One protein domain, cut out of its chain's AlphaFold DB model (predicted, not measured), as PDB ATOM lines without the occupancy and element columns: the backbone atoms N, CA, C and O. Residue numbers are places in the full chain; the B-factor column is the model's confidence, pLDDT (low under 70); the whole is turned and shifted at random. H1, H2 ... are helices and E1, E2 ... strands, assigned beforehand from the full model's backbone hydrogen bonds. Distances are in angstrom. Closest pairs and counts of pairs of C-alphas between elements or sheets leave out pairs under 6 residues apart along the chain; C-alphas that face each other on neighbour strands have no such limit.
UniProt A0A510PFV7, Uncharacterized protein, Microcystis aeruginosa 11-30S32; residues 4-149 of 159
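AT A GLANCE: This is residues 4 to 149 of the 159 residues of an uncharacterized protein of Microcystis aeruginosa 11-30S32 (UniProt A0A510PFV7). A strongly twisted sheet of four strands is the core, with H4 crossing one face and H3 and H1 over the other, H3 running along the strands and H1 near E4: three layers, helices on both faces of a sheet. H5 packs on residues 103 to 106 of H4, and small H2 lies off the sheet. The printed part has 146 residues, in the order H1 H2 H3 E1 E2 E3 H4 E4 H5; the sheet, E1 E2 E3 E4, is mixed, as is the class, helices and strands. It is compact, with a radius of gyration of the C-alphas of 15.9 A, yet elongated, 51 by 33 by 27 A.

HOW THE PARTS SIT: Start at E1, residues 61 to 69, E2, 79 to 88, and E3, 91 to 97: a meander of two hairpins, each strand antiparallel to the one before, with N 63 and O 85 at 2.9 A and N 86 and O 93 at 2.8 A. E4, residues 126 to 130, is parallel to E3, with N 128 and O 94 at 2.9 A. H4, residues 103 to 120, joins them as a strand-helix-strand unit with a right-handed crossover; it runs across E2 at 88 degrees on the local plane, its closest C-alphas Ile 81 and Lys 112 at 6.5 A. H3, residues 43 to 57, is on the opposite face. H5, residues 136 to 144, touches H4, Lys 103 and Ala 138 being the closest C-alphas at 4.3 A. H1, residues 4 to 22, and H2, 31 to 35, are close but not clearly touching, Asp 20 and Val 31 at 6.9 A. O i to N i+4 pairs are within range throughout H2 and H3, 13 of 15 in H1, 13 of 14 in H4, 3 of 5 in H5.

IN THESE COORDINATES: Find C-alpha 4 at (480.056, 352.786, 399.652), where H1 begins its 26.1 A; E2 spans 29.1 A and H4 26.3 A; H5 ends at C-alpha 144 at (493.221, 355.677, 389.279).

THE WHOLE: Asp 26 and Glu 71 have the C-alphas farthest apart, 52.2 A. The printed part has no cut and no long link. Mean pLDDT is 75.8; residues 4 to 43 are among those under 70.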
ATOM      1  N   GLU A   4     479.324 353.805 398.902       54.41
ATOM      2  CA  GLU A   4     480.056 352.786 399.652       54.41
ATOM      3  C   GLU A   4     479.210 351.542 399.881       54.41
ATOM      4  O   GLU A   4     479.744 350.446 399.756       54.41
ATOM      5  N   ASP A   5     477.900 351.690 400.086       55.47
ATOM      6  CA  ASP A   5     476.986 350.553 400.221       55.47
ATOM      7  C   ASP A   5     476.941 349.749 398.919       55.47
ATOM      8  O   ASP A   5     477.048 348.528 398.943       55.47
ATOM      9  N   ILE A   6     476.856 350.418 397.761       53.59
ATOM     10  CA  ILE A   6     476.861 349.710 396.474       53.59
ATOM     11  C   ILE A   6     478.222 349.072 396.200       53.59
ATOM     12  O   ILE A   6     478.282 347.918 395.783       53.59
ATOM     13  N   LYS A   7     479.327 349.779 396.466       55.38
ATOM     14  CA  LYS A   7     480.670 349.192 396.357       55.38
ATOM     15  C   LYS A   7     480.845 348.011 397.311       55.38
ATOM     16  O   LYS A   7     481.531 347.066 396.943       55.38
ATOM     17  N   GLY A   8     480.256 348.067 398.504       56.03
ATOM     18  CA  GLY A   8     480.260 347.012 399.512       56.03
ATOM     19  C   GLY A   8     479.490 345.783 399.049       56.03
ATOM     20  O   GLY A   8     480.077 344.710 398.995       56.03
ATOM     21  N   ILE A   9     478.241 345.966 398.605       57.06
ATOM     22  CA  ILE A   9     477.393 344.905 398.039       57.06
ATOM     23  C   ILE A   9     478.101 344.262 396.847       57.06
ATOM     24  O   ILE A   9     478.335 343.066 396.824       57.06
ATOM     25  N   ILE A  10     478.551 345.061 395.883       56.62
ATOM     26  CA  ILE A  10     479.232 344.538 394.698       56.62
ATOM     27  C   ILE A  10     480.520 343.797 395.075       56.62
ATOM     28  O   ILE A  10     480.790 342.738 394.519       56.62
ATOM     29  N   ARG A  11     481.333 344.320 396.003       55.78
ATOM     30  CA  ARG A  11     482.574 343.652 396.433       55.78
ATOM     31  C   ARG A  11     482.307 342.340 397.160       55.78
ATOM     32  O   ARG A  11     483.019 341.378 396.893       55.78
ATOM     33  N   GLN A  12     481.338 342.318 398.070       51.53
ATOM     34  CA  GLN A  12     480.973 341.139 398.848       51.53
ATOM     35  C   GLN A  12     480.427 340.037 397.931       51.53
ATOM     36  O   GLN A  12     480.926 338.920 397.941       51.53
ATOM     37  N   GLU A  13     479.513 340.384 397.036       50.75
ATOM     38  CA  GLU A  13     478.800 339.417 396.196       50.75
ATOM     39  C   GLU A  13     479.643 338.952 395.004       50.75
ATOM     40  O   GLU A  13     479.633 337.778 394.636       50.75
ATOM     41  N   MET A  14     480.471 339.836 394.426       52.00
ATOM     42  CA  MET A  14     481.498 339.390 393.481       52.00
ATOM     43  C   MET A  14     482.484 338.442 394.160       52.00
ATOM     44  O   MET A  14     482.913 337.486 393.520       52.00
ATOM     45  N   ALA A  15     482.857 338.684 395.423       52.00
ATOM     46  CA  ALA A  15     483.711 337.755 396.148       52.00
ATOM     47  C   ALA A  15     483.036 336.385 396.280       52.00
ATOM     48  O   ALA A  15     483.713 335.404 396.003       52.00
ATOM     49  N   GLU A  16     481.735 336.314 396.567       48.53
ATOM     50  CA  GLU A  16     480.981 335.053 396.631       48.53
ATOM     51  C   GLU A  16     480.893 334.338 395.270       48.53
ATOM     52  O   GLU A  16     481.275 333.176 395.168       48.53
ATOM     53  N   ILE A  17     480.521 335.034 394.186       48.19
ATOM     54  CA  ILE A  17     480.457 334.464 392.818       48.19
ATOM     55  C   ILE A  17     481.836 333.968 392.341       48.19
ATOM     56  O   ILE A  17     481.954 333.006 391.578       48.19
ATOM     57  N   LEU A  18     482.908 334.641 392.765       48.31
ATOM     58  CA  LEU A  18     484.280 334.286 392.409       48.31
ATOM     59  C   LEU A  18     484.898 333.254 393.361       48.31
ATOM     60  O   LEU A  18     485.834 332.568 392.957       48.31
ATOM     61  N   GLN A  19     484.416 333.161 394.603       45.25
ATOM     62  CA  GLN A  19     484.748 332.106 395.562       45.25
ATOM     63  C   GLN A  19     484.053 330.799 395.186       45.25
ATOM     64  O   GLN A  19     484.699 329.768 395.274       45.25
ATOM     65  N   ASP A  20     482.829 330.831 394.652       42.47
ATOM     66  CA  ASP A  20     482.120 329.657 394.112       42.47
ATOM     67  C   ASP A  20     482.919 328.944 392.997       42.47
ATOM     68  O   ASP A  20     482.836 327.732 392.808       42.47
ATOM     69  N   ARG A  21     483.784 329.681 392.284       42.69
ATOM     70  CA  ARG A  21     484.729 329.099 391.316       42.69
ATOM     71  C   ARG A  21     486.012 328.535 391.931       42.69
ATOM     72  O   ARG A  21     486.577 327.622 391.337       42.69
ATOM     73  N   GLU A  22     486.493 329.074 393.054       38.97
ATOM     74  CA  GLU A  22     487.638 328.506 393.793       38.97
ATOM     75  C   GLU A  22     487.209 327.304 394.653       38.97
ATOM     76  O   GLU A  22     487.960 326.344 394.773       38.97
ATOM     77  N   MET A  23     485.972 327.308 395.155       30.50
ATOM     78  CA  MET A  23     485.301 326.225 395.887       30.50
ATOM     79  C   MET A  23     484.643 325.206 394.945       30.50
ATOM     80  O   MET A  23     483.681 324.534 395.306       30.50
ATOM     81  N   ARG A  24     485.175 325.029 393.730       39.75
ATOM     82  CA  ARG A  24     484.772 323.913 392.862       39.75
ATOM     83  C   ARG A  24     485.450 322.585 393.216       39.75
ATOM     84  O   ARG A  24     485.394 321.671 392.401       39.75
ATOM     85  N   ASP A  25     485.998 322.498 394.431       44.03
ATOM     86  CA  ASP A  25     486.366 321.250 395.100       44.03
ATOM     87  C   ASP A  25     485.535 320.942 396.371       44.03
ATOM     88  O   ASP A  25     485.660 319.821 396.843       44.03
ATOM     89  N   ASP A  26     484.653 321.816 396.906       37.16
ATOM     90  CA  ASP A  26     483.637 321.395 397.909       37.16
ATOM     91  C   ASP A  26     482.578 322.477 398.287       37.16
ATOM     92  O   ASP A  26     482.928 323.534 398.799       37.16
ATOM     93  N   TYR A  27     481.287 322.134 398.072       36.22
ATOM     94  CA  TYR A  27     479.993 322.543 398.702       36.22
ATOM     95  C   TYR A  27     479.671 324.010 399.113       36.22
ATOM     96  O   TYR A  27     480.510 324.744 399.605       36.22
ATOM     97  N   HIS A  28     478.416 324.489 399.222       43.50
ATOM     98  CA  HIS A  28     477.075 324.273 398.634       43.50
ATOM     99  C   HIS A  28     476.163 325.308 399.327       43.50
ATOM    100  O   HIS A  28     475.933 325.193 400.530       43.50
ATOM    101  N   SER A  29     475.679 326.340 398.627       40.66
ATOM    102  CA  SER A  29     474.464 327.112 399.011       40.66
ATOM    103  C   SER A  29     474.113 328.221 398.010       40.66
ATOM    104  O   SER A  29     472.939 328.377 397.691       40.66
ATOM    105  N   SER A  30     475.094 328.902 397.415       43.81
ATOM    106  CA  SER A  30     474.921 329.832 396.273       43.81
ATOM    107  C   SER A  30     475.083 329.145 394.900       43.81
ATOM    108  O   SER A  30     474.697 329.680 393.859       43.81
ATOM    109  N   VAL A  31     475.542 327.889 394.926       44.03
ATOM    110  CA  VAL A  31     475.763 326.963 393.801       44.03
ATOM    111  C   VAL A  31     474.504 326.706 392.958       44.03
ATOM    112  O   VAL A  31     474.618 326.414 391.775       44.03
ATOM    113  N   GLY A  32     473.288 326.811 393.508       39.94
ATOM    114  CA  GLY A  32     472.064 326.394 392.804       39.94
ATOM    115  C   GLY A  32     471.750 327.195 391.531       39.94
ATOM    116  O   GLY A  32     471.406 326.614 390.501       39.94
ATOM    117  N   ALA A  33     471.929 328.518 391.562       42.78
ATOM    118  CA  ALA A  33     471.681 329.370 390.396       42.78
ATOM    119  C   ALA A  33     472.792 329.231 389.339       42.78
ATOM    120  O   ALA A  33     472.520 329.199 388.141       42.78
ATOM    121  N   LEU A  34     474.043 329.079 389.782       45.41
ATOM    122  CA  LEU A  34     475.225 329.023 388.918       45.41
ATOM    123  C   LEU A  34     475.491 327.625 388.337       45.41
ATOM    124  O   LEU A  34     475.930 327.513 387.193       45.41
ATOM    125  N   ALA A  35     475.177 326.550 389.065       39.97
ATOM    126  CA  ALA A  35     475.294 325.170 388.582       39.97
ATOM    127  C   ALA A  35     474.229 324.810 387.536       39.97
ATOM    128  O   ALA A  35     474.476 323.952 386.689       39.97
ATOM    129  N   SER A  36     473.080 325.493 387.550       43.47
ATOM    130  CA  SER A  36     472.023 325.345 386.536       43.47
ATOM    131  C   SER A  36     472.448 325.878 385.161       43.47
ATOM    132  O   SER A  36     471.924 325.462 384.130       43.47
ATOM    133  N   ILE A  37     473.446 326.769 385.136       47.69
ATOM    134  CA  ILE A  37     474.033 327.352 383.928       47.69
ATOM    135  C   ILE A  37     475.226 326.480 383.526       47.69
ATOM    136  O   ILE A  37     476.398 326.846 383.635       47.69
ATOM    137  N   GLY A  38     474.922 325.254 383.103       40.59
ATOM    138  CA  GLY A  38     475.902 324.337 382.538       40.59
ATOM    139  C   GLY A  38     476.561 324.939 381.294       40.59
ATOM    140  O   GLY A  38     476.026 324.834 380.198       40.59
ATOM    141  N   GLY A  39     477.731 325.561 381.461       43.69
ATOM    142  CA  GLY A  39     478.601 325.969 380.352       43.69
ATOM    143  C   GLY A  39     479.009 327.441 380.369       43.69
ATOM    144  O   GLY A  39     478.520 328.250 379.587       43.69
ATOM    145  N   LEU A  40     480.005 327.785 381.186       52.12
ATOM    146  CA  LEU A  40     480.695 329.082 381.137       52.12
ATOM    147  C   LEU A  40     481.744 329.125 380.004       52.12
ATOM    148  O   LEU A  40     482.890 329.506 380.232       52.12
ATOM    149  N   HIS A  41     481.375 328.694 378.793       52.41
ATOM    150  CA  HIS A  41     482.290 328.639 377.642       52.41
ATOM    151  C   HIS A  41     482.234 329.887 376.739       52.41
ATOM    152  O   HIS A  41     483.113 330.042 375.895       52.41
ATOM    153  N   SER A  42     481.268 330.800 376.927       65.50
ATOM    154  CA  SER A  42     481.150 332.053 376.161       65.50
ATOM    155  C   SER A  42     480.983 333.286 377.061       65.50
ATOM    156  O   SER A  42     480.487 333.208 378.187       65.50
ATOM    157  N   GLU A  43     481.403 334.449 376.554       67.69
ATOM    158  CA  GLU A  43     481.197 335.746 377.216       67.69
ATOM    159  C   GLU A  43     479.708 336.077 377.382       67.69
ATOM    160  O   GLU A  43     479.308 336.675 378.378       67.69
ATOM    161  N   GLU A  44     478.882 335.635 376.437       71.56
ATOM    162  CA  GLU A  44     477.437 335.842 376.448       71.56
ATOM    163  C   GLU A  44     476.758 335.084 377.593       71.56
ATOM    164  O   GLU A  44     476.011 335.688 378.362       71.56
ATOM    165  N   SER A  45     477.094 333.804 377.800       71.00
ATOM    166  CA  SER A  45     476.580 333.031 378.938       71.00
ATOM    167  C   SER A  45     477.032 333.621 380.274       71.00
ATOM    168  O   SER A  45     476.265 333.654 381.233       71.00
ATOM    169  N   PHE A  46     478.266 334.132 380.344       72.06
ATOM    170  CA  PHE A  46     478.775 334.817 381.535       72.06
ATOM    171  C   PHE A  46     478.010 336.115 381.825       72.06
ATOM    172  O   PHE A  46     477.601 336.352 382.963       72.06
ATOM    173  N   ARG A  47     477.778 336.934 380.794       76.62
ATOM    174  CA  ARG A  47     476.983 338.162 380.890       76.62
ATOM    175  C   ARG A  47     475.553 337.858 381.327       76.62
ATOM    176  O   ARG A  47     475.060 338.522 382.233       76.62
ATOM    177  N   ALA A  48     474.912 336.860 380.722       78.69
ATOM    178  CA  ALA A  48     473.544 336.465 381.043       78.69
ATOM    179  C   ALA A  48     473.412 335.983 382.496       78.69
ATOM    180  O   ALA A  48     472.529 336.448 383.210       78.69
ATOM    181  N   ALA A  49     474.332 335.129 382.957       74.19
ATOM    182  CA  ALA A  49     474.355 334.635 384.333       74.19
ATOM    183  C   ALA A  49     474.497 335.769 385.358       74.19
ATOM    184  O   ALA A  49     473.729 335.859 386.312       74.19
ATOM    185  N   LEU A  50     475.464 336.668 385.147       75.69
ATOM    186  CA  LEU A  50     475.677 337.803 386.043       75.69
ATOM    187  C   LEU A  50     474.518 338.791 386.021       75.69
ATOM    188  O   LEU A  50     474.148 339.315 387.069       75.69
ATOM    189  N   LYS A  51     473.939 339.041 384.844       80.25
ATOM    190  CA  LYS A  51     472.745 339.871 384.716       80.25
ATOM    191  C   LYS A  51     471.591 339.292 385.534       80.25
ATOM    192  O   LYS A  51     471.015 340.026 386.329       80.25
ATOM    193  N   ALA A  52     471.312 337.995 385.390       79.94
ATOM    194  CA  ALA A  52     470.261 337.320 386.149       79.94
ATOM    195  C   ALA A  52     470.494 337.448 387.660       79.94
ATOM    196  O   ALA A  52     469.586 337.821 388.391       79.94
ATOM    197  N   ILE A  53     471.730 337.257 388.128       74.75
ATOM    198  CA  ILE A  53     472.074 337.446 389.544       74.75
ATOM    199  C   ILE A  53     471.805 338.890 390.002       74.75
ATOM    200  O   ILE A  53     471.158 339.100 391.027       74.75
ATOM    201  N   LEU A  54     472.262 339.892 389.242       76.19
ATOM    202  CA  LEU A  54     472.049 341.313 389.554       76.19
ATOM    203  C   LEU A  54     470.557 341.679 389.628       76.19
ATOM    204  O   LEU A  54     470.144 342.397 390.542       76.19
ATOM    205  N   GLU A  55     469.754 341.166 388.702       82.38
ATOM    206  CA  GLU A  55     468.320 341.448 388.625       82.38
ATOM    207  C   GLU A  55     467.523 340.680 389.687       82.38
ATOM    208  O   GLU A  55     466.796 341.294 390.468       82.38
ATOM    209  N   GLU A  56     467.689 339.361 389.767       78.88
ATOM    210  CA  GLU A  56     466.869 338.483 390.607       78.88
ATOM    211  C   GLU A  56     467.257 338.546 392.085       78.88
ATOM    212  O   GLU A  56     466.386 338.568 392.953       78.88
ATOM    213  N   SER A  57     468.557 338.597 392.390       69.12
ATOM    214  CA  SER A  57     469.034 338.559 393.780       69.12
ATOM    215  C   SER A  57     469.156 339.952 394.394       69.12
ATOM    216  O   SER A  57     468.935 340.125 395.592       69.12
ATOM    217  N   PHE A  58     469.469 340.970 393.584       69.00
ATOM    218  CA  PHE A  58     469.747 342.317 394.093       69.00
ATOM    219  C   PHE A  58     468.734 343.370 393.661       69.00
ATOM    220  O   PHE A  58     468.826 344.502 394.148       69.00
ATOM    221  N   GLY A  59     467.779 343.051 392.783       74.56
ATOM    222  CA  GLY A  59     466.827 344.033 392.261       74.56
ATOM    223  C   GLY A  59     467.521 345.206 391.565       74.56
ATOM    224  O   GLY A  59     467.039 346.338 391.629       74.56
ATOM    225  N   VAL A  60     468.706 344.972 390.993       83.50
ATOM    226  CA  VAL A  60     469.412 345.943 390.154       83.50
ATOM    227  C   VAL A  60     468.928 345.734 388.734       83.50
ATOM    228  O   VAL A  60     469.106 344.659 388.181       83.50
ATOM    229  N   GLN A  61     468.361 346.763 388.120       87.25
ATOM    230  CA  GLN A  61     468.014 346.708 386.708       87.25
ATOM    231  C   GLN A  61     469.288 346.851 385.873       87.25
ATOM    232  O   GLN A  61     470.027 347.821 386.056       87.25
ATOM    233  N   VAL A  62     469.537 345.920 384.949       88.19
ATOM    234  CA  VAL A  62     470.704 345.969 384.060       88.19
ATOM    235  C   VAL A  62     470.248 346.195 382.621       88.19
ATOM    236  O   VAL A  62     469.684 345.310 381.973       88.19
ATOM    237  N   ILE A  63     470.525 347.386 382.096       91.69
ATOM    238  CA  ILE A  63     470.168 347.787 380.733       91.69
ATOM    239  C   ILE A  63     471.434 347.833 379.887       91.69
ATOM    240  O   ILE A  63     472.320 348.641 380.140       91.69
ATOM    241  N   ASN A  64     471.518 346.990 378.862       91.75
ATOM    242  CA  ASN A  64     472.562 347.129 377.856       91.75
ATOM    243  C   ASN A  64     472.138 348.202 376.848       91.75
ATOM    244  O   ASN A  64     471.022 348.149 376.330       91.75
ATOM    245  N   ILE A  65     473.015 349.171 376.601       94.56
ATOM    246  CA  ILE A  65     472.789 350.232 375.623       94.56
ATOM    247  C   ILE A  65     473.861 350.199 374.542       94.56
ATOM    248  O   ILE A  65     475.022 349.854 374.790       94.56
ATOM    249  N   THR A  66     473.464 350.626 373.350       96.12
ATOM    250  CA  THR A  66     474.358 350.886 372.227       96.12
ATOM    251  C   THR A  66     474.057 352.276 371.703       96.12
ATOM    252  O   THR A  66     472.907 352.588 371.396       96.12
ATOM    253  N   GLU A  67     475.083 353.109 371.604       96.12
ATOM    254  CA  GLU A  67     474.974 354.468 371.076       96.12
ATOM    255  C   GLU A  67     476.041 354.695 370.015       96.12
ATOM    256  O   GLU A  67     477.073 354.025 370.008       96.12
ATOM    257  N   TYR A  68     475.782 355.622 369.098       97.56
ATOM    258  CA  TYR A  68     476.725 355.980 368.048       97.56
ATOM    259  C   TYR A  68     477.408 357.303 368.405       97.56
ATOM    260  O   TYR A  68     476.741 358.279 368.756       97.56
ATOM    261  N   ASP A  69     478.735 357.302 368.362       97.69
ATOM    262  CA  ASP A  69     479.590 358.467 368.559       97.69
ATOM    263  C   ASP A  69     479.953 359.013 367.178       97.69
ATOM    264  O   ASP A  69     480.890 358.528 366.554       97.69
ATOM    265  N   ASP A  70     479.166 359.967 366.671       97.31
ATOM    266  CA  ASP A  70     479.344 360.545 365.331       97.31
ATOM    267  C   ASP A  70     480.619 361.394 365.203       97.31
ATOM    268  O   ASP A  70     481.211 361.465 364.128       97.31
ATOM    269  N   GLU A  71     481.064 362.025 366.290       97.00
ATOM    270  CA  GLU A  71     482.224 362.930 366.305       97.00
ATOM    271  C   GLU A  71     483.542 362.181 366.572       97.00
ATOM    272  O   GLU A  71     484.638 362.715 366.387       97.00
ATOM    273  N   GLY A  72     483.454 360.913 366.981       96.75
ATOM    274  CA  GLY A  72     484.604 360.082 367.300       96.75
ATOM    275  C   GLY A  72     485.321 360.503 368.579       96.75
ATOM    276  O   GLY A  72     486.538 360.337 368.682       96.75
ATOM    277  N   GLU A  73     484.598 361.023 369.565       96.38
ATOM    278  CA  GLU A  73     485.133 361.438 370.865       96.38
ATOM    279  C   GLU A  73     485.841 360.291 371.609       96.38
ATOM    280  O   GLU A  73     486.878 360.474 372.262       96.38
ATOM    281  N   VAL A  74     485.313 359.071 371.492       96.69
ATOM    282  CA  VAL A  74     485.818 357.892 372.201       96.69
ATOM    283  C   VAL A  74     487.007 357.273 371.468       96.69
ATOM    284  O   VAL A  74     488.055 357.015 372.079       96.69
ATOM    285  N   PHE A  75     486.858 357.034 370.163       95.88
ATOM    286  CA  PHE A  75     487.796 356.240 369.359       95.88
ATOM    287  C   PHE A  75     488.650 357.053 368.378       95.88
ATOM    288  O   PHE A  75     489.506 356.483 367.701       95.88
ATOM    289  N   GLY A  76     488.450 358.369 368.302       96.19
ATOM    290  CA  GLY A  76     489.077 359.242 367.308       96.19
ATOM    291  C   GLY A  76     488.482 359.109 365.901       96.19
ATOM    292  O   GLY A  76     489.081 359.590 364.943       96.19
ATOM    293  N   ARG A  77     487.353 358.405 365.762       96.62
ATOM    294  CA  ARG A  77     486.577 358.233 364.526       96.62
ATOM    295  C   ARG A  77     485.141 357.818 364.866       96.62
ATOM    296  O   ARG A  77     484.968 357.233 365.941       96.62
ATOM    297  N   PRO A  78     484.175 358.019 363.955       97.88
ATOM    298  CA  PRO A  78     482.802 357.611 364.196       97.88
ATOM    299  C   PRO A  78     482.690 356.105 364.434       97.88
ATOM    300  O   PRO A  78     483.200 355.315 363.630       97.88
ATOM    301  N   ASP A  79     482.074 355.699 365.543       97.88
ATOM    302  CA  ASP A  79     481.939 354.284 365.906       97.88
ATOM    303  C   ASP A  79     480.826 354.059 366.942       97.88
ATOM    304  O   ASP A  79     480.320 354.988 367.574       97.88
ATOM    305  N   GLN A  80     480.454 352.796 367.143       96.81
ATOM    306  CA  GLN A  80     479.508 352.404 368.182       96.81
ATOM    307  C   GLN A  80     480.184 352.285 369.548       96.81
ATOM    308  O   GLN A  80     481.268 351.714 369.712       96.81
ATOM    309  N   ILE A  81     479.485 352.756 370.574       95.50
ATOM    310  CA  ILE A  81     479.806 352.497 371.968       95.50
ATOM    311  C   ILE A  81     478.756 351.580 372.584       95.50
ATOM    312  O   ILE A  81     477.583 351.595 372.227       95.50
ATOM    313  N   GLU A  82     479.194 350.791 373.556       94.06
ATOM    314  CA  GLU A  82     478.344 349.865 374.296       94.06
ATOM    315  C   GLU A  82     478.659 349.987 375.776       94.06
ATOM    316  O   GLU A  82     479.839 349.944 376.157       94.06
ATOM    317  N   LEU A  83     477.611 350.076 376.590       94.00
ATOM    318  CA  LEU A  83     477.682 350.197 378.042       94.00
ATOM    319  C   LEU A  83     476.568 349.371 378.691       94.00
ATOM    320  O   LEU A  83     475.506 349.172 378.107       94.00
ATOM    321  N   ASP A  84     476.811 348.916 379.916       91.81
ATOM    322  CA  ASP A  84     475.785 348.317 380.763       91.81
ATOM    323  C   ASP A  84     475.386 349.351 381.832       91.81
ATOM    324  O   ASP A  84     476.225 349.793 382.609       91.81
ATOM    325  N   LEU A  85     474.124 349.772 381.883       92.44
ATOM    326  CA  LEU A  85     473.598 350.672 382.911       92.44
ATOM    327  C   LEU A  85     472.988 349.843 384.040       92.44
ATOM    328  O   LEU A  85     472.052 349.079 383.821       92.44
ATOM    329  N   LEU A  86     473.512 350.004 385.250       89.44
ATOM    330  CA  LEU A  86     473.028 349.365 386.465       89.44
ATOM    331  C   LEU A  86     472.227 350.400 387.258       89.44
ATOM    332  O   LEU A  86     472.793 351.366 387.774       89.44
ATOM    333  N   ILE A  87     470.915 350.199 387.349       88.44
ATOM    334  CA  ILE A  87     469.982 351.153 387.950       88.44
ATOM    335  C   ILE A  87     469.328 350.520 389.175       88.44
ATOM    336  O   ILE A  87     468.735 349.445 389.098       88.44
ATOM    337  N   LYS A  88     469.410 351.198 390.321       83.38
ATOM    338  CA  LYS A  88     468.698 350.793 391.540       83.38
ATOM    339  C   LYS A  88     468.413 352.000 392.418       83.38
ATOM    340  O   LYS A  88     469.328 352.739 392.765       83.38
ATOM    341  N   ASN A  89     467.158 352.183 392.826       85.06
ATOM    342  CA  ASN A  89     466.744 353.252 393.747       85.06
ATOM    343  C   ASN A  89     467.196 354.662 393.308       85.06
ATOM    344  O   ASN A  89     467.661 355.449 394.129       85.06
ATOM    345  N   GLY A  90     467.108 354.957 392.007       82.38
ATOM    346  CA  GLY A  90     467.532 356.243 391.437       82.38
ATOM    347  C   GLY A  90     469.048 356.424 391.305       82.38
ATOM    348  O   GLY A  90     469.488 357.486 390.877       82.38
ATOM    349  N   LEU A  91     469.846 355.409 391.647       85.12
ATOM    350  CA  LEU A  91     471.289 355.410 391.431       85.12
ATOM    351  C   LEU A  91     471.595 354.794 390.068       85.12
ATOM    352  O   LEU A  91     471.098 353.711 389.761       85.12
ATOM    353  N   LEU A  92     472.427 355.481 389.287       88.25
ATOM    354  CA  LEU A  92     472.978 355.023 388.021       88.25
ATOM    355  C   LEU A  92     474.446 354.648 388.208       88.25
ATOM    356  O   LEU A  92     475.282 355.488 388.535       88.25
ATOM    357  N   ILE A  93     474.785 353.402 387.920       89.62
ATOM    358  CA  ILE A  93     476.168 352.951 387.791       89.62
ATOM    359  C   ILE A  93     476.383 352.505 386.358       89.62
ATOM    360  O   ILE A  93     475.581 351.756 385.815       89.62
ATOM    361  N   ILE A  94     477.478 352.945 385.751       93.19
ATOM    362  CA  ILE A  94     477.843 352.509 384.408       93.19
ATOM    363  C   ILE A  94     478.871 351.395 384.527       93.19
ATOM    364  O   ILE A  94     479.873 351.507 385.237       93.19
ATOM    365  N   GLY A  95     478.590 350.290 383.854       89.81
ATOM    366  CA  GLY A  95     479.289 349.035 383.982       89.81
ATOM    367  C   GLY A  95     479.796 348.473 382.665       89.81
ATOM    368  O   GLY A  95     479.301 348.800 381.583       89.81
ATOM    369  N   LYS A  96     480.762 347.561 382.776       87.12
ATOM    370  CA  LYS A  96     481.007 346.544 381.754       87.12
ATOM    371  C   LYS A  96     481.209 345.181 382.392       87.12
ATOM    372  O   LYS A  96     482.062 345.010 383.265       87.12
ATOM    373  N   ILE A  97     480.469 344.201 381.893       77.75
ATOM    374  CA  ILE A  97     480.728 342.784 382.150       77.75
ATOM    375  C   ILE A  97     481.573 342.239 380.995       77.75
ATOM    376  O   ILE A  97     481.161 342.354 379.843       77.75
ATOM    377  N   GLN A  98     482.746 341.672 381.277       75.62
ATOM    378  CA  GLN A  98     483.598 341.025 380.270       75.62
ATOM    379  C   GLN A  98     484.417 339.907 380.914       75.62
ATOM    380  O   GLN A  98     484.757 339.975 382.086       75.62
ATOM    381  N   SER A  99     484.765 338.872 380.155       68.38
ATOM    382  CA  SER A  99     485.528 337.725 380.671       68.38
ATOM    383  C   SER A  99     486.997 338.048 381.005       68.38
ATOM    384  O   SER A  99     487.593 337.392 381.861       68.38
ATOM    385  N   SER A 100     487.575 339.053 380.340       71.31
ATOM    386  CA  SER A 100     488.963 339.489 380.493       71.31
ATOM    387  C   SER A 100     489.073 341.007 380.393       71.31
ATOM    388  O   SER A 100     488.392 341.626 379.576       71.31
ATOM    389  N   MET A 101     489.950 341.605 381.202       81.62
ATOM    390  CA  MET A 101     490.139 343.053 381.279       81.62
ATOM    391  C   MET A 101     491.603 343.453 381.127       81.62
ATOM    392  O   MET A 101     492.465 343.067 381.923       81.62
ATOM    393  N   SER A 102     491.865 344.280 380.113       85.38
ATOM    394  CA  SER A 102     493.179 344.853 379.823       85.38
ATOM    395  C   SER A 102     493.269 346.317 380.259       85.38
ATOM    396  O   SER A 102     492.267 347.016 380.419       85.38
ATOM    397  N   LYS A 103     494.501 346.822 380.389       89.19
ATOM    398  CA  LYS A 103     494.755 348.247 380.650       89.19
ATOM    399  C   LYS A 103     494.144 349.158 379.577       89.19
ATOM    400  O   LYS A 103     493.561 350.180 379.921       89.19
ATOM    401  N   SER A 104     494.302 348.818 378.296       90.38
ATOM    402  CA  SER A 104     493.762 349.627 377.193       90.38
ATOM    403  C   SER A 104     492.240 349.673 377.234       90.38
ATOM    404  O   SER A 104     491.663 350.741 377.053       90.38
ATOM    405  N   TYR A 105     491.606 348.544 377.555       90.19
ATOM    406  CA  TYR A 105     490.159 348.466 377.669       90.19
ATOM    407  C   TYR A 105     489.611 349.423 378.727       90.19
ATOM    408  O   TYR A 105     488.644 350.128 378.459       90.19
ATOM    409  N   LEU A 106     490.243 349.499 379.902       91.75
ATOM    410  CA  LEU A 106     489.786 350.383 380.978       91.75
ATOM    411  C   LEU A 106     489.788 351.864 380.584       91.75
ATOM    412  O   LEU A 106     488.859 352.577 380.945       91.75
ATOM    413  N   TYR A 107     490.788 352.324 379.827       94.62
ATOM    414  CA  TYR A 107     490.788 353.701 379.322       94.62
ATOM    415  C   TYR A 107     489.686 353.936 378.294       94.62
ATOM    416  O   TYR A 107     489.021 354.966 378.334       94.62
ATOM    417  N   THR A 108     489.472 352.984 377.385       95.25
ATOM    418  CA  THR A 108     488.373 353.071 376.420       95.25
ATOM    419  C   THR A 108     487.021 353.080 377.127       95.25
ATOM    420  O   THR A 108     486.155 353.875 376.783       95.25
ATOM    421  N   PHE A 109     486.838 352.228 378.133       95.19
ATOM    422  CA  PHE A 109     485.633 352.199 378.952       95.19
ATOM    423  C   PHE A 109     485.408 353.535 379.667       95.19
ATOM    424  O   PHE A 109     484.306 354.067 379.617       95.19
ATOM    425  N   ASP A 110     486.451 354.117 380.259       96.12
ATOM    426  CA  ASP A 110     486.360 355.422 380.914       96.12
ATOM    427  C   ASP A 110     485.914 356.533 379.955       96.12
ATOM    428  O   ASP A 110     485.018 357.306 380.281       96.12
ATOM    429  N   LYS A 111     486.458 356.553 378.733       97.00
ATOM    430  CA  LYS A 111     486.010 357.480 377.685       97.00
ATOM    431  C   LYS A 111     484.553 357.261 377.287       97.00
ATOM    432  O   LYS A 111     483.823 358.232 377.129       97.00
ATOM    433  N   LYS A 112     484.108 356.006 377.155       97.44
ATOM    434  CA  LYS A 112     482.698 355.691 376.866       97.44
ATOM    435  C   LYS A 112     481.773 356.218 377.962       97.44
ATOM    436  O   LYS A 112     480.722 356.768 377.658       97.44
ATOM    437  N   VAL A 113     482.177 356.077 379.226       97.19
ATOM    438  CA  VAL A 113     481.437 356.627 380.368       97.19
ATOM    439  C   VAL A 113     481.350 358.152 380.271       97.19
ATOM    440  O   VAL A 113     480.255 358.696 380.381       97.19
ATOM    441  N   GLN A 114     482.467 358.833 380.000       97.12
ATOM    442  CA  GLN A 114     482.497 360.293 379.849       97.12
ATOM    443  C   GLN A 114     481.618 360.778 378.692       97.12
ATOM    444  O   GLN A 114     480.890 361.754 378.859       97.12
ATOM    445  N   PHE A 115     481.658 360.092 377.547       97.69
ATOM    446  CA  PHE A 115     480.792 360.375 376.402       97.69
ATOM    447  C   PHE A 115     479.314 360.267 376.791       97.69
ATOM    448  O   PHE A 115     478.543 361.198 376.570       97.69
ATOM    449  N   TYR A 116     478.928 359.168 377.449       97.12
ATOM    450  CA  TYR A 116     477.555 358.977 377.909       97.12
ATOM    451  C   TYR A 116     477.125 360.089 378.879       97.12
ATOM    452  O   TYR A 116     476.064 360.686 378.709       97.12
ATOM    453  N   GLN A 117     477.957 360.411 379.875       96.44
ATOM    454  CA  GLN A 117     477.642 361.446 380.869       96.44
ATOM    455  C   GLN A 117     477.438 362.821 380.226       96.44
ATOM    456  O   GLN A 117     476.480 363.517 380.563       96.44
ATOM    457  N   GLN A 118     478.298 363.192 379.273       96.62
ATOM    458  CA  GLN A 118     478.195 364.460 378.549       96.62
ATOM    459  C   GLN A 118     476.949 364.505 377.662       96.62
ATOM    460  O   GLN A 118     476.174 365.460 377.741       96.62
ATOM    461  N   ARG A 119     476.715 363.455 376.866       96.25
ATOM    462  CA  ARG A 119     475.581 363.378 375.938       96.25
ATOM    463  C   ARG A 119     474.235 363.447 376.656       96.25
ATOM    464  O   ARG A 119     473.328 364.138 376.198       96.25
ATOM    465  N   HIS A 120     474.117 362.756 377.787       95.44
ATOM    466  CA  HIS A 120     472.883 362.697 378.577       95.44
ATOM    467  C   HIS A 120     472.794 363.774 379.659       95.44
ATOM    468  O   HIS A 120     471.790 363.836 380.363       95.44
ATOM    469  N   GLN A 121     473.824 364.616 379.805       95.88
ATOM    470  CA  GLN A 121     473.933 365.631 380.864       95.88
ATOM    471  C   GLN A 121     473.668 365.049 382.263       95.88
ATOM    472  O   GLN A 121     473.069 365.688 383.128       95.88
ATOM    473  N   GLN A 122     474.096 363.804 382.476       93.38
ATOM    474  CA  GLN A 122     473.811 363.044 383.684       93.38
ATOM    475  C   GLN A 122     475.067 362.335 384.168       93.38
ATOM    476  O   GLN A 122     475.562 361.400 383.542       93.38
ATOM    477  N   GLU A 123     475.540 362.740 385.341       92.88
ATOM    478  CA  GLU A 123     476.641 362.064 386.008       92.88
ATOM    479  C   GLU A 123     476.217 360.675 386.492       92.88
ATOM    480  O   GLU A 123     475.175 360.497 387.128       92.88
ATOM    481  N   SER A 124     477.054 359.675 386.221       91.44
ATOM    482  CA  SER A 124     476.917 358.379 386.871       91.44
ATOM    483  C   SER A 124     477.320 358.501 388.334       91.44
ATOM    484  O   SER A 124     478.261 359.209 388.691       91.44
ATOM    485  N   ASN A 125     476.637 357.766 389.206       88.62
ATOM    486  CA  ASN A 125     477.094 357.625 390.573       88.62
ATOM    487  C   ASN A 125     478.409 356.848 390.578       88.62
ATOM    488  O   ASN A 125     479.340 357.266 391.239       88.62
ATOM    489  N   GLY A 126     478.566 355.782 389.799       86.94
ATOM    490  CA  GLY A 126     479.813 355.023 389.819       86.94
ATOM    491  C   GLY A 126     480.136 354.316 388.520       86.94
ATOM    492  O   GLY A 126     479.301 354.193 387.626       86.94
ATOM    493  N   LYS A 127     481.369 353.809 388.471       90.38
ATOM    494  CA  LYS A 127     481.880 352.972 387.390       90.38
ATOM    495  C   LYS A 127     482.231 351.598 387.923       90.38
ATOM    496  O   LYS A 127     482.948 351.492 388.923       90.38
ATOM    497  N   ILE A 128     481.773 350.564 387.233       86.38
ATOM    498  CA  ILE A 128     482.084 349.180 387.571       86.38
ATOM    499  C   ILE A 128     482.620 348.404 386.377       86.38
ATOM    500  O   ILE A 128     482.169 348.553 385.247       86.38
ATOM    501  N   VAL A 129     483.565 347.519 386.645       83.88
ATOM    502  CA  VAL A 129     483.924 346.453 385.727       83.88
ATOM    503  C   VAL A 129     483.769 345.116 386.446       83.88
ATOM    504  O   VAL A 129     484.140 344.965 387.604       83.88
ATOM    505  N   ILE A 130     483.192 344.127 385.771       76.62
ATOM    506  CA  ILE A 130     483.046 342.770 386.301       76.62
ATOM    507  C   ILE A 130     483.795 341.835 385.363       76.62
ATOM    508  O   ILE A 130     483.411 341.681 384.205       76.62
ATOM    509  N   SER A 131     484.883 341.242 385.864       72.31
ATOM    510  CA  SER A 131     485.721 340.318 385.100       72.31
ATOM    511  C   SER A 131     486.299 339.201 385.958       72.31
ATOM    512  O   SER A 131     486.615 339.403 387.132       72.31
ATOM    513  N   LEU A 132     486.449 338.032 385.331       63.31
ATOM    514  CA  LEU A 132     487.077 336.833 385.893       63.31
ATOM    515  C   LEU A 132     488.603 336.898 385.818       63.31
ATOM    516  O   LEU A 132     489.294 336.306 386.641       63.31
ATOM    517  N   MET A 133     489.126 337.578 384.797       64.94
ATOM    518  CA  MET A 133     490.555 337.700 384.548       64.94
ATOM    519  C   MET A 133     490.925 339.158 384.344       64.94
ATOM    520  O   MET A 133     490.295 339.894 383.579       64.94
ATOM    521  N   VAL A 134     491.964 339.586 385.043       69.00
ATOM    522  CA  VAL A 134     492.372 340.983 385.077       69.00
ATOM    523  C   VAL A 134     493.888 341.047 385.035       69.00
ATOM    524  O   VAL A 134     494.554 340.471 385.893       69.00
ATOM    525  N   ASP A 135     494.428 341.776 384.059       73.88
ATOM    526  CA  ASP A 135     495.854 342.101 384.020       73.88
ATOM    527  C   ASP A 135     496.239 342.894 385.285       73.88
ATOM    528  O   ASP A 135     495.573 343.862 385.656       73.88
ATOM    529  N   PHE A 136     497.339 342.525 385.940       74.00
ATOM    530  CA  PHE A 136     497.872 343.242 387.101       74.00
ATOM    531  C   PHE A 136     497.989 344.761 386.860       74.00
ATOM    532  O   PHE A 136     497.624 345.571 387.713       74.00
ATOM    533  N   LYS A 137     498.415 345.175 385.660       78.94
ATOM    534  CA  LYS A 137     498.512 346.594 385.282       78.94
ATOM    535  C   LYS A 137     497.141 347.262 385.142       78.94
ATOM    536  O   LYS A 137     497.046 348.477 385.313       78.94
ATOM    537  N   ALA A 138     496.094 346.500 384.832       80.81
ATOM    538  CA  ALA A 138     494.728 347.004 384.742       80.81
ATOM    539  C   ALA A 138     494.169 347.362 386.129       80.81
ATOM    540  O   ALA A 138     493.477 348.365 386.258       80.81
ATOM    541  N   GLN A 139     494.546 346.638 387.189       78.94
ATOM    542  CA  GLN A 139     494.089 346.940 388.555       78.94
ATOM    543  C   GLN A 139     494.480 348.352 389.012       78.94
ATOM    544  O   GLN A 139     493.644 349.109 389.510       78.94
ATOM    545  N   GLN A 140     495.741 348.734 388.796       84.06
ATOM    546  CA  GLN A 140     496.221 350.067 389.162       84.06
ATOM    547  C   GLN A 140     495.510 351.165 388.360       84.06
ATOM    548  O   GLN A 140     495.197 352.229 388.897       84.06
ATOM    549  N   VAL A 141     495.232 350.905 387.081       88.69
ATOM    550  CA  VAL A 141     494.516 351.844 386.211       88.69
ATOM    551  C   VAL A 141     493.061 351.993 386.639       88.69
ATOM    552  O   VAL A 141     492.598 353.121 386.766       88.69
ATOM    553  N   ALA A 142     492.368 350.899 386.957       85.06
ATOM    554  CA  ALA A 142     491.001 350.953 387.466       85.06
ATOM    555  C   ALA A 142     490.904 351.804 388.737       85.06
ATOM    556  O   ALA A 142     490.046 352.681 388.820       85.06
ATOM    557  N   LYS A 143     491.842 351.626 389.678       84.56
ATOM    558  CA  LYS A 143     491.912 352.447 390.895       84.56
ATOM    559  C   LYS A 143     492.064 353.935 390.572       84.56
ATOM    560  O   LYS A 143     491.336 354.748 391.134       84.56
ATOM    561  N   ASN A 144     492.974 354.284 389.663       89.00
ATOM    562  CA  ASN A 144     493.221 355.677 389.279       89.00
ATOM    563  C   ASN A 144     492.012 356.314 388.577       89.00
ATOM    564  O   ASN A 144     491.777 357.506 388.731       89.00
ATOM    565  N   LEU A 145     491.242 355.519 387.833       88.44
ATOM    566  CA  LEU A 145     490.030 355.959 387.144       88.44
ATOM    567  C   LEU A 145     488.783 355.916 388.044       88.44
ATOM    568  O   LEU A 145     487.696 356.264 387.594       88.44
ATOM    569  N   GLY A 146     488.894 355.484 389.305       83.38
ATOM    570  CA  GLY A 146     487.744 355.328 390.202       83.38
ATOM    571  C   GLY A 146     486.774 354.212 389.787       83.38
ATOM    572  O   GLY A 146     485.616 354.225 390.201       83.38
ATOM    573  N   ILE A 147     487.231 353.256 388.975       84.19
ATOM    574  CA  ILE A 147     486.471 352.078 388.543       84.19
ATOM    575  C   ILE A 147     486.574 351.005 389.629       84.19
ATOM    576  O   ILE A 147     487.665 350.695 390.116       84.19
ATOM    577  N   VAL A 148     485.436 350.434 390.014       73.31
ATOM    578  CA  VAL A 148     485.353 349.383 391.037       73.31
ATOM    579  C   VAL A 148     485.115 348.018 390.397       73.31
ATOM    580  O   VAL A 148     484.532 347.935 389.325       73.31
ATOM    581  N   GLY A 149     485.562 346.958 391.076       64.25
ATOM    582  CA  GLY A 149     485.385 345.568 390.658       64.25
ATOM    583  C   GLY A 149     486.484 345.120 389.700       64.25
ATOM    584  O   GLY A 149     486.574 345.632 388.599       64.25
TER     585      GLY A 149